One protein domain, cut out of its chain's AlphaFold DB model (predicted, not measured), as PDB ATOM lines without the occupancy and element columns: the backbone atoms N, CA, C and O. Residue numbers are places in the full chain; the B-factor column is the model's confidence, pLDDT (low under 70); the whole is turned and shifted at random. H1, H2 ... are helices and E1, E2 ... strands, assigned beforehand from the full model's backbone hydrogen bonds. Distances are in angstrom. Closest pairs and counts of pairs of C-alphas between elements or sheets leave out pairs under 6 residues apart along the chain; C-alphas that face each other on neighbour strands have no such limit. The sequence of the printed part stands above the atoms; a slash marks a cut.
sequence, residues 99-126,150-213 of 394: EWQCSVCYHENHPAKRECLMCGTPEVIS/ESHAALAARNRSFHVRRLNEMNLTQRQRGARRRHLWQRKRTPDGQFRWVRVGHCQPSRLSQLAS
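Overview. This is residues 99 to 126 and 150 to 213 of the 394 residues of the protein "RanBP2-type domain-containing protein" of Phytophthora fragariae (UniProt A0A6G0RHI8). The parts make an open V beside a body of loops: H1 is one arm, H2 begins the other arm beyond the corner, and the hairpin E1-E2 carries that second arm on to its far tip. After the hairpin the chain folds back into the mouth of the V, where H3 ends the printed part, and the loops of residues 99 to 126 lie beside H1 and hold no named element. The printed part has 92 residues, with three named helices and two named strands in the order H1, H2, E1, E2, H3; the single sheet, E1 - E2, is antiparallel, and the class is mixed, helices and strands. It is only just compact, close to loose, with a radius of gyration of the C-alphas of 14.7 A and spans of 44 by 34 by 28 A.

Along the chain. Residues 99 to 126 come first, with C-alpha 99 at (-15.607, 29.874, 7.518). H1, residues 150 to 169, is 28.5 A long and begins at C-alpha 150 (-18.452, 18.292, 22.115). H2, residues 174 to 182, is 12.6 A long. E1, residues 185 to 189, and E2, residues 195 to 199, are each 12.8 A long. H3, residues 207 to 213, is 9.6 A long and ends at C-alpha 213 (-28.013, 25.743, 20.662).

Arrangement. Residues 100 to 101 pair with residues 108 to 109, antiparallel. H1 touches no helix, and H1 and H2 are apart. E1 and E2 form a hairpin, 141 degrees between their directions; C-alphas 189 and 195 face each other at 4.5 A, and N 198 and O 186 are within hydrogen-bond range at 2.9 A. H3 is apart from H1, H2 and E1. In H1, H2 and H3 every O i to N i+4 pair is within hydrogen-bond range.

Size, cuts and confidence. The C-alphas of Ser 126 and Asp 192, the two farthest apart, are 44.6 A apart. Residues 127 to 149 are not printed; C-alphas 126 and 150 are 15.0 A apart across the cut. No link between named elements is long. Mean pLDDT of the printed part is 72.6; residues 125 to 126, 150 to 171 and 201 to 213 are under 70.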
ATOM      1  N   GLU A  99     -15.776  28.435   7.305       82.38
ATOM      2  CA  GLU A  99     -15.607  29.874   7.518       82.38
ATOM      3  C   GLU A  99     -15.441  30.195   9.011       82.38
ATOM      4  O   GLU A  99     -16.163  29.671   9.868       82.38
ATOM      5  N   TRP A 100     -14.518  31.101   9.343       82.88
ATOM      6  CA  TRP A 100     -14.285  31.490  10.733       82.88
ATOM      7  C   TRP A 100     -15.009  32.793  11.080       82.88
ATOM      8  O   TRP A 100     -14.894  33.825  10.411       82.88
ATOM      9  N   GLN A 101     -15.763  32.762  12.180       84.25
ATOM     10  CA  GLN A 101     -16.449  33.947  12.681       84.25
ATOM     11  C   GLN A 101     -15.491  34.840  13.479       84.25
ATOM     12  O   GLN A 101     -14.885  34.415  14.465       84.25
ATOM     13  N   CYS A 102     -15.421  36.117  13.107       85.06
ATOM     14  CA  CYS A 102     -14.661  37.116  13.846       85.06
ATOM     15  C   CYS A 102     -15.240  37.363  15.250       85.06
ATOM     16  O   CYS A 102     -16.408  37.715  15.395       85.06
ATOM     17  N   SER A 103     -14.396  37.291  16.282       82.06
ATOM     18  CA  SER A 103     -14.783  37.503  17.689       82.06
ATOM     19  C   SER A 103     -15.205  38.937  18.047       82.06
ATOM     20  O   SER A 103     -15.762  39.153  19.119       82.06
ATOM     21  N   VAL A 104     -14.935  39.919  17.177       83.25
ATOM     22  CA  VAL A 104     -15.169  41.353  17.440       83.25
ATOM     23  C   VAL A 104     -16.427  41.874  16.763       83.25
ATOM     24  O   VAL A 104     -17.243  42.543  17.399       83.25
ATOM     25  N   CYS A 105     -16.575  41.599  15.467       85.00
ATOM     26  CA  CYS A 105     -17.697  42.083  14.669       85.00
ATOM     27  C   CYS A 105     -18.594  40.964  14.133       85.00
ATOM     28  O   CYS A 105     -19.484  41.266  13.356       85.00
ATOM     29  N   TYR A 106     -18.373  39.700  14.508       83.06
ATOM     30  CA  TYR A 106     -19.231  38.561  14.150       83.06
ATOM     31  C   TYR A 106     -19.385  38.275  12.644       83.06
ATOM     32  O   TYR A 106     -20.180  37.420  12.263       83.06
ATOM     33  N   HIS A 107     -18.587  38.923  11.793       84.31
ATOM     34  CA  HIS A 107     -18.507  38.630  10.365       84.31
ATOM     35  C   HIS A 107     -17.870  37.252  10.142       84.31
ATOM     36  O   HIS A 107     -16.836  36.955  10.745       84.31
ATOM     37  N   GLU A 108     -18.494  36.440   9.295       84.19
ATOM     38  CA  GLU A 108     -17.973  35.172   8.782       84.19
ATOM     39  C   GLU A 108     -16.921  35.485   7.703       84.19
ATOM     40  O   GLU A 108     -17.149  36.328   6.835       84.19
ATOM     41  N   ASN A 109     -15.724  34.905   7.832       84.69
ATOM     42  CA  ASN A 109     -14.584  35.180   6.958       84.69
ATOM     43  C   ASN A 109     -14.140  33.899   6.259       84.69
ATOM     44  O   ASN A 109     -14.087  32.828   6.863       84.69
ATOM     45  N   HIS A 110     -13.730  34.063   5.005       81.94
ATOM     46  CA  HIS A 110     -13.176  32.998   4.185       81.94
ATOM     47  C   HIS A 110     -11.943  32.351   4.858       81.94
ATOM     48  O   HIS A 110     -11.052  33.093   5.292       81.94
ATOM     49  N   PRO A 111     -11.824  31.008   4.890       81.56
ATOM     50  CA  PRO A 111     -10.770  30.290   5.625       81.56
ATOM     51  C   PRO A 111      -9.341  30.687   5.217       81.56
ATOM     52  O   PRO A 111      -8.451  30.766   6.054       81.56
ATOM     53  N   ALA A 112      -9.117  31.043   3.948       81.31
ATOM     54  CA  ALA A 112      -7.809  31.522   3.480       81.31
ATOM     55  C   ALA A 112      -7.359  32.889   4.056       81.31
ATOM     56  O   ALA A 112      -6.218  33.296   3.833       81.31
ATOM     57  N   LYS A 113      -8.226  33.645   4.753       82.56
ATOM     58  CA  LYS A 113      -7.898  34.982   5.283       82.56
ATOM     59  C   LYS A 113      -7.672  34.929   6.784       82.56
ATOM     60  O   LYS A 113      -8.601  34.678   7.534       82.56
ATOM     61  N   ARG A 114      -6.463  35.272   7.232       83.81
ATOM     62  CA  ARG A 114      -6.076  35.269   8.660       83.81
ATOM     63  C   ARG A 114      -6.455  36.544   9.423       83.81
ATOM     64  O   ARG A 114      -6.067  36.713  10.574       83.81
ATOM     65  N   GLU A 115      -7.195  37.450   8.791       88.44
ATOM     66  CA  GLU A 115      -7.727  38.672   9.393       88.44
ATOM     67  C   GLU A 115      -9.151  38.951   8.905       88.44
ATOM     68  O   GLU A 115      -9.536  38.590   7.791       88.44
ATOM     69  N   CYS A 116      -9.953  39.585   9.759       87.94
ATOM     70  CA  CYS A 116     -11.354  39.831   9.467       87.94
ATOM     71  C   CYS A 116     -11.516  40.976   8.468       87.94
ATOM     72  O   CYS A 116     -11.109  42.108   8.743       87.94
ATOM     73  N   LEU A 117     -12.217  40.727   7.362       87.62
ATOM     74  CA  LEU A 117     -12.393  41.711   6.289       87.62
ATOM     75  C   LEU A 117     -13.031  43.018   6.764       87.62
ATOM     76  O   LEU A 117     -12.643  44.101   6.325       87.62
ATOM     77  N   MET A 118     -13.975  42.930   7.698       85.50
ATOM     78  CA  MET A 118     -14.759  44.077   8.156       85.50
ATOM     79  C   MET A 118     -14.037  44.926   9.207       85.50
ATOM     80  O   MET A 118     -14.253  46.137   9.253       85.50
ATOM     81  N   CYS A 119     -13.184  44.327  10.047       87.94
ATOM     82  CA  CYS A 119     -12.600  45.018  11.206       87.94
ATOM     83  C   CYS A 119     -11.083  44.871  11.397       87.94
ATOM     84  O   CYS A 119     -10.533  45.572  12.241       87.94
ATOM     85  N   GLY A 120     -10.407  43.994  10.649       86.06
ATOM     86  CA  GLY A 120      -8.960  43.750  10.752       86.06
ATOM     87  C   GLY A 120      -8.535  42.970  11.996       86.06
ATOM     88  O   GLY A 120      -7.351  42.857  12.279       86.06
ATOM     89  N   THR A 121      -9.483  42.436  12.771       86.56
ATOM     90  CA  THR A 121      -9.142  41.556  13.897       86.56
ATOM     91  C   THR A 121      -8.551  40.260  13.343       86.56
ATOM     92  O   THR A 121      -9.213  39.650  12.498       86.56
ATOM     93  N   PRO A 122      -7.364  39.820  13.795       84.69
ATOM     94  CA  PRO A 122      -6.773  38.568  13.342       84.69
ATOM     95  C   PRO A 122      -7.646  37.370  13.727       84.69
ATOM     96  O   PRO A 122      -8.391  37.400  14.713       84.69
ATOM     97  N   GLU A 123      -7.530  36.301  12.952       83.75
ATOM     98  CA  GLU A 123      -8.104  35.009  13.289       83.75
ATOM     99  C   GLU A 123      -7.472  34.488  14.585       83.75
ATOM    100  O   GLU A 123      -6.259  34.277  14.680       83.75
ATOM    101  N   VAL A 124      -8.309  34.240  15.594       71.44
ATOM    102  CA  VAL A 124      -7.886  33.535  16.804       71.44
ATOM    103  C   VAL A 124      -7.872  32.045  16.481       71.44
ATOM    104  O   VAL A 124      -8.836  31.333  16.780       71.44
ATOM    105  N   ILE A 125      -6.777  31.587  15.866       62.78
ATOM    106  CA  ILE A 125      -6.509  30.162  15.650       62.78
ATOM    107  C   ILE A 125      -6.466  29.494  17.025       62.78
ATOM    108  O   ILE A 125      -5.465  29.533  17.742       62.78
ATOM    109  N   SER A 126      -7.589  28.889  17.404       51.41
ATOM    110  CA  SER A 126      -7.636  27.971  18.530       51.41
ATOM    111  C   SER A 126      -6.841  26.747  18.101       51.41
ATOM    112  O   SER A 126      -7.201  26.114  17.115       51.41
ATOM    113  N   GLU A 150     -17.846  17.364  21.160       55.16
ATOM    114  CA  GLU A 150     -18.452  18.292  22.115       55.16
ATOM    115  C   GLU A 150     -17.443  18.944  23.072       55.16
ATOM    116  O   GLU A 150     -17.627  20.115  23.413       55.16
ATOM    117  N   SER A 151     -16.373  18.252  23.493       55.34
ATOM    118  CA  SER A 151     -15.352  18.840  24.374       55.34
ATOM    119  C   SER A 151     -14.516  19.875  23.624       55.34
ATOM    120  O   SER A 151     -14.298  20.970  24.141       55.34
ATOM    121  N   HIS A 152     -14.160  19.601  22.365       58.31
ATOM    122  CA  HIS A 152     -13.478  20.566  21.501       58.31
ATOM    123  C   HIS A 152     -14.366  21.789  21.204       58.31
ATOM    124  O   HIS A 152     -13.915  22.932  21.306       58.31
ATOM    125  N   ALA A 153     -15.662  21.582  20.931       62.62
ATOM    126  CA  ALA A 153     -16.627  22.671  20.768       62.62
ATOM    127  C   ALA A 153     -16.816  23.491  22.063       62.62
ATOM    128  O   ALA A 153     -16.886  24.722  22.011       62.62
ATOM    129  N   ALA A 154     -16.849  22.839  23.229       62.81
ATOM    130  CA  ALA A 154     -16.946  23.498  24.530       62.81
ATOM    131  C   ALA A 154     -15.675  24.287  24.886       62.81
ATOM    132  O   ALA A 154     -15.779  25.411  25.380       62.81
ATOM    133  N   LEU A 155     -14.483  23.760  24.586       64.88
ATOM    134  CA  LEU A 155     -13.208  24.467  24.741       64.88
ATOM    135  C   LEU A 155     -13.112  25.666  23.790       64.88
ATOM    136  O   LEU A 155     -12.746  26.758  24.224       64.88
ATOM    137  N   ALA A 156     -13.531  25.519  22.530       62.81
ATOM    138  CA  ALA A 156     -13.617  26.631  21.588       62.81
ATOM    139  C   ALA A 156     -14.604  27.712  22.067       62.81
ATOM    140  O   ALA A 156     -14.277  28.899  22.039       62.81
ATOM    141  N   ALA A 157     -15.782  27.334  22.575       62.31
ATOM    142  CA  ALA A 157     -16.742  28.271  23.166       62.31
ATOM    143  C   ALA A 157     -16.186  28.959  24.431       62.31
ATOM    144  O   ALA A 157     -16.337  30.173  24.603       62.31
ATOM    145  N   ARG A 158     -15.473  28.217  25.287       65.31
ATOM    146  CA  ARG A 158     -14.789  28.744  26.477       65.31
ATOM    147  C   ARG A 158     -13.720  29.767  26.086       65.31
ATOM    148  O   ARG A 158     -13.773  30.897  26.566       65.31
ATOM    149  N   ASN A 159     -12.840  29.442  25.144       65.31
ATOM    150  CA  ASN A 159     -11.815  30.361  24.640       65.31
ATOM    151  C   ASN A 159     -12.432  31.613  23.988       65.31
ATOM    152  O   ASN A 159     -12.004  32.730  24.283       65.31
ATOM    153  N   ARG A 160     -13.502  31.455  23.191       65.31
ATOM    154  CA  ARG A 160     -14.275  32.579  22.627       65.31
ATOM    155  C   ARG A 160     -14.855  33.478  23.723       65.31
ATOM    156  O   ARG A 160     -14.713  34.691  23.631       65.31
ATOM    157  N   SER A 161     -15.457  32.922  24.775       53.97
ATOM    158  CA  SER A 161     -16.049  33.718  25.868       53.97
ATOM    159  C   SER A 161     -15.018  34.471  26.720       53.97
ATOM    160  O   SER A 161     -15.266  35.623  27.076       53.97
ATOM    161  N   PHE A 162     -13.835  33.898  26.977       57.44
ATOM    162  CA  PHE A 162     -12.724  34.648  27.581       57.44
ATOM    163  C   PHE A 162     -12.233  35.774  26.666       57.44
ATOM    164  O   PHE A 162     -12.027  36.894  27.133       57.44
ATOM    165  N   HIS A 163     -12.119  35.517  25.359       59.59
ATOM    166  CA  HIS A 163     -11.741  36.541  24.386       59.59
ATOM    167  C   HIS A 163     -12.793  37.662  24.280       59.59
ATOM    168  O   HIS A 163     -12.427  38.825  24.164       59.59
ATOM    169  N   VAL A 164     -14.091  37.347  24.377       56.56
ATOM    170  CA  VAL A 164     -15.189  38.334  24.373       56.56
ATOM    171  C   VAL A 164     -15.224  39.174  25.655       56.56
ATOM    172  O   VAL A 164     -15.432  40.382  25.563       56.56
ATOM    173  N   ARG A 165     -14.970  38.590  26.838       56.94
ATOM    174  CA  ARG A 165     -14.814  39.371  28.084       56.94
ATOM    175  C   ARG A 165     -13.644  40.345  27.970       56.94
ATOM    176  O   ARG A 165     -13.851  41.548  28.090       56.94
ATOM    177  N   ARG A 166     -12.471  39.835  27.578       58.78
ATOM    178  CA  ARG A 166     -11.275  40.651  27.336       58.78
ATOM    179  C   ARG A 166     -11.516  41.725  26.273       58.78
ATOM    180  O   ARG A 166     -10.984  42.815  26.387       58.78
ATOM    181  N   LEU A 167     -12.331  41.456  25.251       59.00
ATOM    182  CA  LEU A 167     -12.710  42.446  24.239       59.00
ATOM    183  C   LEU A 167     -13.635  43.543  24.761       59.00
ATOM    184  O   LEU A 167     -13.511  44.670  24.304       59.00
ATOM    185  N   ASN A 168     -14.551  43.255  25.685       52.12
ATOM    186  CA  ASN A 168     -15.352  44.308  26.316       52.12
ATOM    187  C   ASN A 168     -14.520  45.156  27.301       52.12
ATOM    188  O   ASN A 168     -14.876  46.303  27.542       52.12
ATOM    189  N   GLU A 169     -13.413  44.617  27.824       57.38
ATOM    190  CA  GLU A 169     -12.427  45.334  28.655       57.38
ATOM    191  C   GLU A 169     -11.333  46.050  27.834       57.38
ATOM    192  O   GLU A 169     -10.649  46.933  28.346       57.38
ATOM    193  N   MET A 170     -11.136  45.687  26.561       58.38
ATOM    194  CA  MET A 170     -10.133  46.300  25.685       58.38
ATOM    195  C   MET A 170     -10.692  47.505  24.924       58.38
ATOM    196  O   MET A 170     -11.810  47.501  24.411       58.38
ATOM    197  N   ASN A 171      -9.842  48.516  24.744       69.88
ATOM    198  CA  ASN A 171     -10.112  49.660  23.880       69.88
ATOM    199  C   ASN A 171     -10.165  49.236  22.399       69.88
ATOM    200  O   ASN A 171      -9.162  49.310  21.692       69.88
ATOM    201  N   LEU A 172     -11.339  48.803  21.913       78.69
ATOM    202  CA  LEU A 172     -11.570  48.534  20.484       78.69
ATOM    203  C   LEU A 172     -11.175  49.756  19.644       78.69
ATOM    204  O   LEU A 172     -11.546  50.884  19.984       78.69
ATOM    205  N   THR A 173     -10.528  49.524  18.501       83.81
ATOM    206  CA  THR A 173     -10.237  50.587  17.525       83.81
ATOM    207  C   THR A 173     -11.526  51.160  16.928       83.81
ATOM    208  O   THR A 173     -12.553  50.478  16.875       83.81
ATOM    209  N   GLN A 174     -11.491  52.391  16.409       83.94
ATOM    210  CA  GLN A 174     -12.647  53.012  15.744       83.94
ATOM    211  C   GLN A 174     -13.217  52.123  14.620       83.94
ATOM    212  O   GLN A 174     -14.432  51.936  14.535       83.94
ATOM    213  N   ARG A 175     -12.345  51.471  13.832       85.19
ATOM    214  CA  ARG A 175     -12.729  50.496  12.797       85.19
ATOM    215  C   ARG A 175     -13.462  49.283  13.383       85.19
ATOM    216  O   ARG A 175     -14.502  48.884  12.862       85.19
ATOM    217  N   GLN A 176     -12.962  48.716  14.483       84.12
ATOM    218  CA  GLN A 176     -13.605  47.599  15.186       84.12
ATOM    219  C   GLN A 176     -14.950  47.995  15.811       84.12
ATOM    220  O   GLN A 176     -15.923  47.253  15.661       84.12
ATOM    221  N   ARG A 177     -15.037  49.174  16.448       84.25
ATOM    222  CA  ARG A 177     -16.296  49.734  16.979       84.25
ATOM    223  C   ARG A 177     -17.321  49.914  15.856       84.25
ATOM    224  O   ARG A 177     -18.449  49.442  15.984       84.25
ATOM    225  N   GLY A 178     -16.921  50.532  14.743       85.62
ATOM    226  CA  GLY A 178     -17.768  50.742  13.567       85.62
ATOM    227  C   GLY A 178     -18.262  49.431  12.952       85.62
ATOM    228  O   GLY A 178     -19.459  49.275  12.721       85.62
ATOM    229  N   ALA A 179     -17.378  48.449  12.763       86.19
ATOM    230  CA  ALA A 179     -17.748  47.131  12.249       86.19
ATOM    231  C   ALA A 179     -18.709  46.378  13.188       86.19
ATOM    232  O   ALA A 179     -19.713  45.842  12.723       86.19
ATOM    233  N   ARG A 180     -18.463  46.389  14.508       82.38
ATOM    234  CA  ARG A 180     -19.374  45.805  15.513       82.38
ATOM    235  C   ARG A 180     -20.750  46.487  15.485       82.38
ATOM    236  O   ARG A 180     -21.764  45.797  15.553       82.38
ATOM    237  N   ARG A 181     -20.802  47.814  15.292       82.44
ATOM    238  CA  ARG A 181     -22.059  48.583  15.174       82.44
ATOM    239  C   ARG A 181     -22.921  48.201  13.963       82.44
ATOM    240  O   ARG A 181     -24.137  48.339  14.049       82.44
ATOM    241  N   ARG A 182     -22.350  47.650  12.881       79.38
ATOM    242  CA  ARG A 182     -23.123  47.200  11.698       79.38
ATOM    243  C   ARG A 182     -24.103  46.067  12.021       79.38
ATOM    244  O   ARG A 182     -25.162  46.002  11.412       79.38
ATOM    245  N   HIS A 183     -23.794  45.229  13.011       71.56
ATOM    246  CA  HIS A 183     -24.650  44.112  13.430       71.56
ATOM    247  C   HIS A 183     -25.702  44.494  14.486       71.56
ATOM    248  O   HIS A 183     -26.491  43.640  14.883       71.56
ATOM    249  N   LEU A 184     -25.754  45.760  14.935       79.50
ATOM    250  CA  LEU A 184     -26.840  46.226  15.805       79.50
ATOM    251  C   LEU A 184     -28.143  46.478  15.041       79.50
ATOM    252  O   LEU A 184     -29.192  46.471  15.669       79.50
ATOM    253  N   TRP A 185     -28.108  46.704  13.728       80.25
ATOM    254  CA  TRP A 185     -29.299  47.017  12.939       80.25
ATOM    255  C   TRP A 185     -29.658  45.850  12.025       80.25
ATOM    256  O   TRP A 185     -28.882  45.476  11.147       80.25
ATOM    257  N   GLN A 186     -30.853  45.291  12.203       82.75
ATOM    258  CA  GLN A 186     -31.361  44.206  11.364       82.75
ATOM    259  C   GLN A 186     -32.701  44.606  10.745       82.75
ATOM    260  O   GLN A 186     -33.582  45.122  11.435       82.75
ATOM    261  N   ARG A 187     -32.882  44.353   9.441       84.06
ATOM    262  CA  ARG A 187     -34.197  44.492   8.801       84.06
ATOM    263  C   ARG A 187     -35.084  43.345   9.274       84.06
ATOM    264  O   ARG A 187     -34.885  42.204   8.861       84.06
ATOM    265  N   LYS A 188     -36.055  43.644  10.133       86.19
ATOM    266  CA  LYS A 188     -37.081  42.690  10.561       86.19
ATOM    267  C   LYS A 188     -38.369  42.992   9.800       86.19
ATOM    268  O   LYS A 188     -38.723  44.157   9.621       86.19
ATOM    269  N   ARG A 189     -39.058  41.946   9.340       88.88
ATOM    270  CA  ARG A 189     -40.411  42.081   8.797       88.88
ATOM    271  C   ARG A 189     -41.367  42.297   9.973       88.88
ATOM    272  O   ARG A 189     -41.465  41.440  10.851       88.88
ATOM    273  N   THR A 190     -41.991  43.464  10.015       84.62
ATOM    274  CA  THR A 190     -43.068  43.817  10.949       84.62
ATOM    275  C   THR A 190     -44.311  42.967  10.619       84.62
ATOM    276  O   THR A 190     -44.436  42.548   9.463       84.62
ATOM    277  N   PRO A 191     -45.230  42.680  11.569       87.31
ATOM    278  CA  PRO A 191     -46.519  42.034  11.274       87.31
ATOM    279  C   PRO A 191     -47.256  42.635  10.065       87.31
ATOM    280  O   PRO A 191     -47.791  41.886   9.255       87.31
ATOM    281  N   ASP A 192     -47.160  43.953   9.863       84.94
ATOM    282  CA  ASP A 192     -47.752  44.701   8.736       84.94
ATOM    283  C   ASP A 192     -47.088  44.423   7.369       84.94
ATOM    284  O   ASP A 192     -47.305  45.128   6.385       84.94
ATOM    285  N   GLY A 193     -46.181  43.449   7.294       85.38
ATOM    286  CA  GLY A 193     -45.475  43.057   6.077       85.38
ATOM    287  C   GLY A 193     -44.304  43.963   5.675       85.38
ATOM    288  O   GLY A 193     -43.448  43.506   4.918       85.38
ATOM    289  N   GLN A 194     -44.221  45.188   6.201       79.75
ATOM    290  CA  GLN A 194     -43.129  46.137   5.951       79.75
ATOM    291  C   GLN A 194     -41.805  45.713   6.618       79.75
ATOM    292  O   GLN A 194     -41.790  45.076   7.671       79.75
ATOM    293  N   PHE A 195     -40.669  46.116   6.037       81.56
ATOM    294  CA  PHE A 195     -39.334  45.890   6.608       81.56
ATOM    295  C   PHE A 195     -38.824  47.124   7.350       81.56
ATOM    296  O   PHE A 195     -38.467  48.116   6.712       81.56
ATOM    297  N   ARG A 196     -38.695  47.034   8.677       84.75
ATOM    298  CA  ARG A 196     -38.152  48.111   9.521       84.75
ATOM    299  C   ARG A 196     -36.773  47.739  10.067       84.75
ATOM    300  O   ARG A 196     -36.487  46.566  10.317       84.75
ATOM    301  N   TRP A 197     -35.905  48.736  10.226       82.62
ATOM    302  CA  TRP A 197     -34.614  48.571  10.894       82.62
ATOM    303  C   TRP A 197     -34.839  48.512  12.403       82.62
ATOM    304  O   TRP A 197     -35.207  49.507  13.019       82.62
ATOM    305  N   VAL A 198     -34.632  47.338  12.991       86.75
ATOM    306  CA  VAL A 198     -34.782  47.114  14.433       86.75
ATOM    307  C   VAL A 198     -33.397  46.992  15.055       86.75
ATOM    308  O   VAL A 198     -32.522  46.312  14.507       86.75
ATOM    309  N   ARG A 199     -33.198  47.643  16.206       80.62
ATOM    310  CA  ARG A 199     -31.964  47.514  16.981       80.62
ATOM    311  C   ARG A 199     -31.962  46.180  17.731       80.62
ATOM    312  O   ARG A 199     -32.786  45.957  18.613       80.62
ATOM    313  N   VAL A 200     -31.027  45.298  17.401       79.62
ATOM    314  CA  VAL A 200     -30.820  44.025  18.098       79.62
ATOM    315  C   VAL A 200     -29.905  44.282  19.295       79.62
ATOM    316  O   VAL A 200     -28.715  44.543  19.133       79.62
ATOM    317  N   GLY A 201     -30.461  44.232  20.510       59.00
ATOM    318  CA  GLY A 201     -29.739  44.588  21.745       59.00
ATOM    319  C   GLY A 201     -28.552  43.680  22.096       59.00
ATOM    320  O   GLY A 201     -27.704  44.062  22.894       59.00
ATOM    321  N   HIS A 202     -28.462  42.503  21.476       58.53
ATOM    322  CA  HIS A 202     -27.353  41.568  21.634       58.53
ATOM    323  C   HIS A 202     -26.848  41.159  20.252       58.53
ATOM    324  O   HIS A 202     -27.622  40.664  19.434       58.53
ATOM    325  N   CYS A 203     -25.548  41.325  19.993       56.62
ATOM    326  CA  CYS A 203     -24.915  40.756  18.805       56.62
ATOM    327  C   CYS A 203     -24.974  39.224  18.917       56.62
ATOM    328  O   CYS A 203     -24.166  38.623  19.624       56.62
ATOM    329  N   GLN A 204     -25.969  38.609  18.278       54.22
ATOM    330  CA  GLN A 204     -26.130  37.156  18.242       54.22
ATOM    331  C   GLN A 204     -24.885  36.515  17.595       54.22
ATOM    332  O   GLN A 204     -24.485  36.955  16.513       54.22
ATOM    333  N   PRO A 205     -24.267  35.490  18.216       50.03
ATOM    334  CA  PRO A 205     -23.246  34.684  17.550       50.03
ATOM    335  C   PRO A 205     -23.851  33.950  16.336       50.03
ATOM    336  O   PRO A 205     -25.072  33.833  16.225       50.03
ATOM    337  N   SER A 206     -23.006  33.486  15.406       53.94
ATOM    338  CA  SER A 206     -23.433  33.015  14.073       53.94
ATOM    339  C   SER A 206     -24.480  31.897  14.076       53.94
ATOM    340  O   SER A 206     -24.693  31.193  15.070       53.94
ATOM    341  N   ARG A 207     -25.058  31.655  12.890       49.53
ATOM    342  CA  ARG A 207     -25.943  30.515  12.595       49.53
ATOM    343  C   ARG A 207     -25.410  29.177  13.115       49.53
ATOM    344  O   ARG A 207     -26.210  28.364  13.558       49.53
ATOM    345  N   LEU A 208     -24.093  28.957  13.131       47.16
ATOM    346  CA  LEU A 208     -23.472  27.747  13.694       47.16
ATOM    347  C   LEU A 208     -23.655  27.637  15.217       47.16
ATOM    348  O   LEU A 208     -23.949  26.558  15.731       47.16
ATOM    349  N   SER A 209     -23.553  28.752  15.947       43.59
ATOM    350  CA  SER A 209     -23.843  28.786  17.386       43.59
ATOM    351  C   SER A 209     -25.340  28.614  17.662       43.59
ATOM    352  O   SER A 209     -25.709  27.991  18.659       43.59
ATOM    353  N   GLN A 210     -26.207  29.129  16.782       47.09
ATOM    354  CA  GLN A 210     -27.655  28.902  16.856       47.09
ATOM    355  C   GLN A 210     -28.015  27.443  16.553       47.09
ATOM    356  O   GLN A 210     -28.792  26.861  17.296       47.09
ATOM    357  N   LEU A 211     -27.405  26.813  15.545       46.19
ATOM    358  CA  LEU A 211     -27.565  25.388  15.238       46.19
ATOM    359  C   LEU A 211     -27.153  24.509  16.422       46.19
ATOM    360  O   LEU A 211     -27.942  23.673  16.846       46.19
ATOM    361  N   ALA A 212     -25.984  24.749  17.025       45.72
ATOM    362  CA  ALA A 212     -25.555  24.018  18.221       45.72
ATOM    363  C   ALA A 212     -26.500  24.226  19.426       45.72
ATOM    364  O   ALA A 212     -26.762  23.289  20.182       45.72
ATOM    365  N   SER A 213     -27.050  25.436  19.591       45.56
ATOM    366  CA  SER A 213     -28.013  25.743  20.662       45.56
ATOM    367  C   SER A 213     -29.381  25.099  20.414       45.56
ATOM    368  O   SER A 213     -29.975  24.552  21.339       45.56
TER     369      SER A 213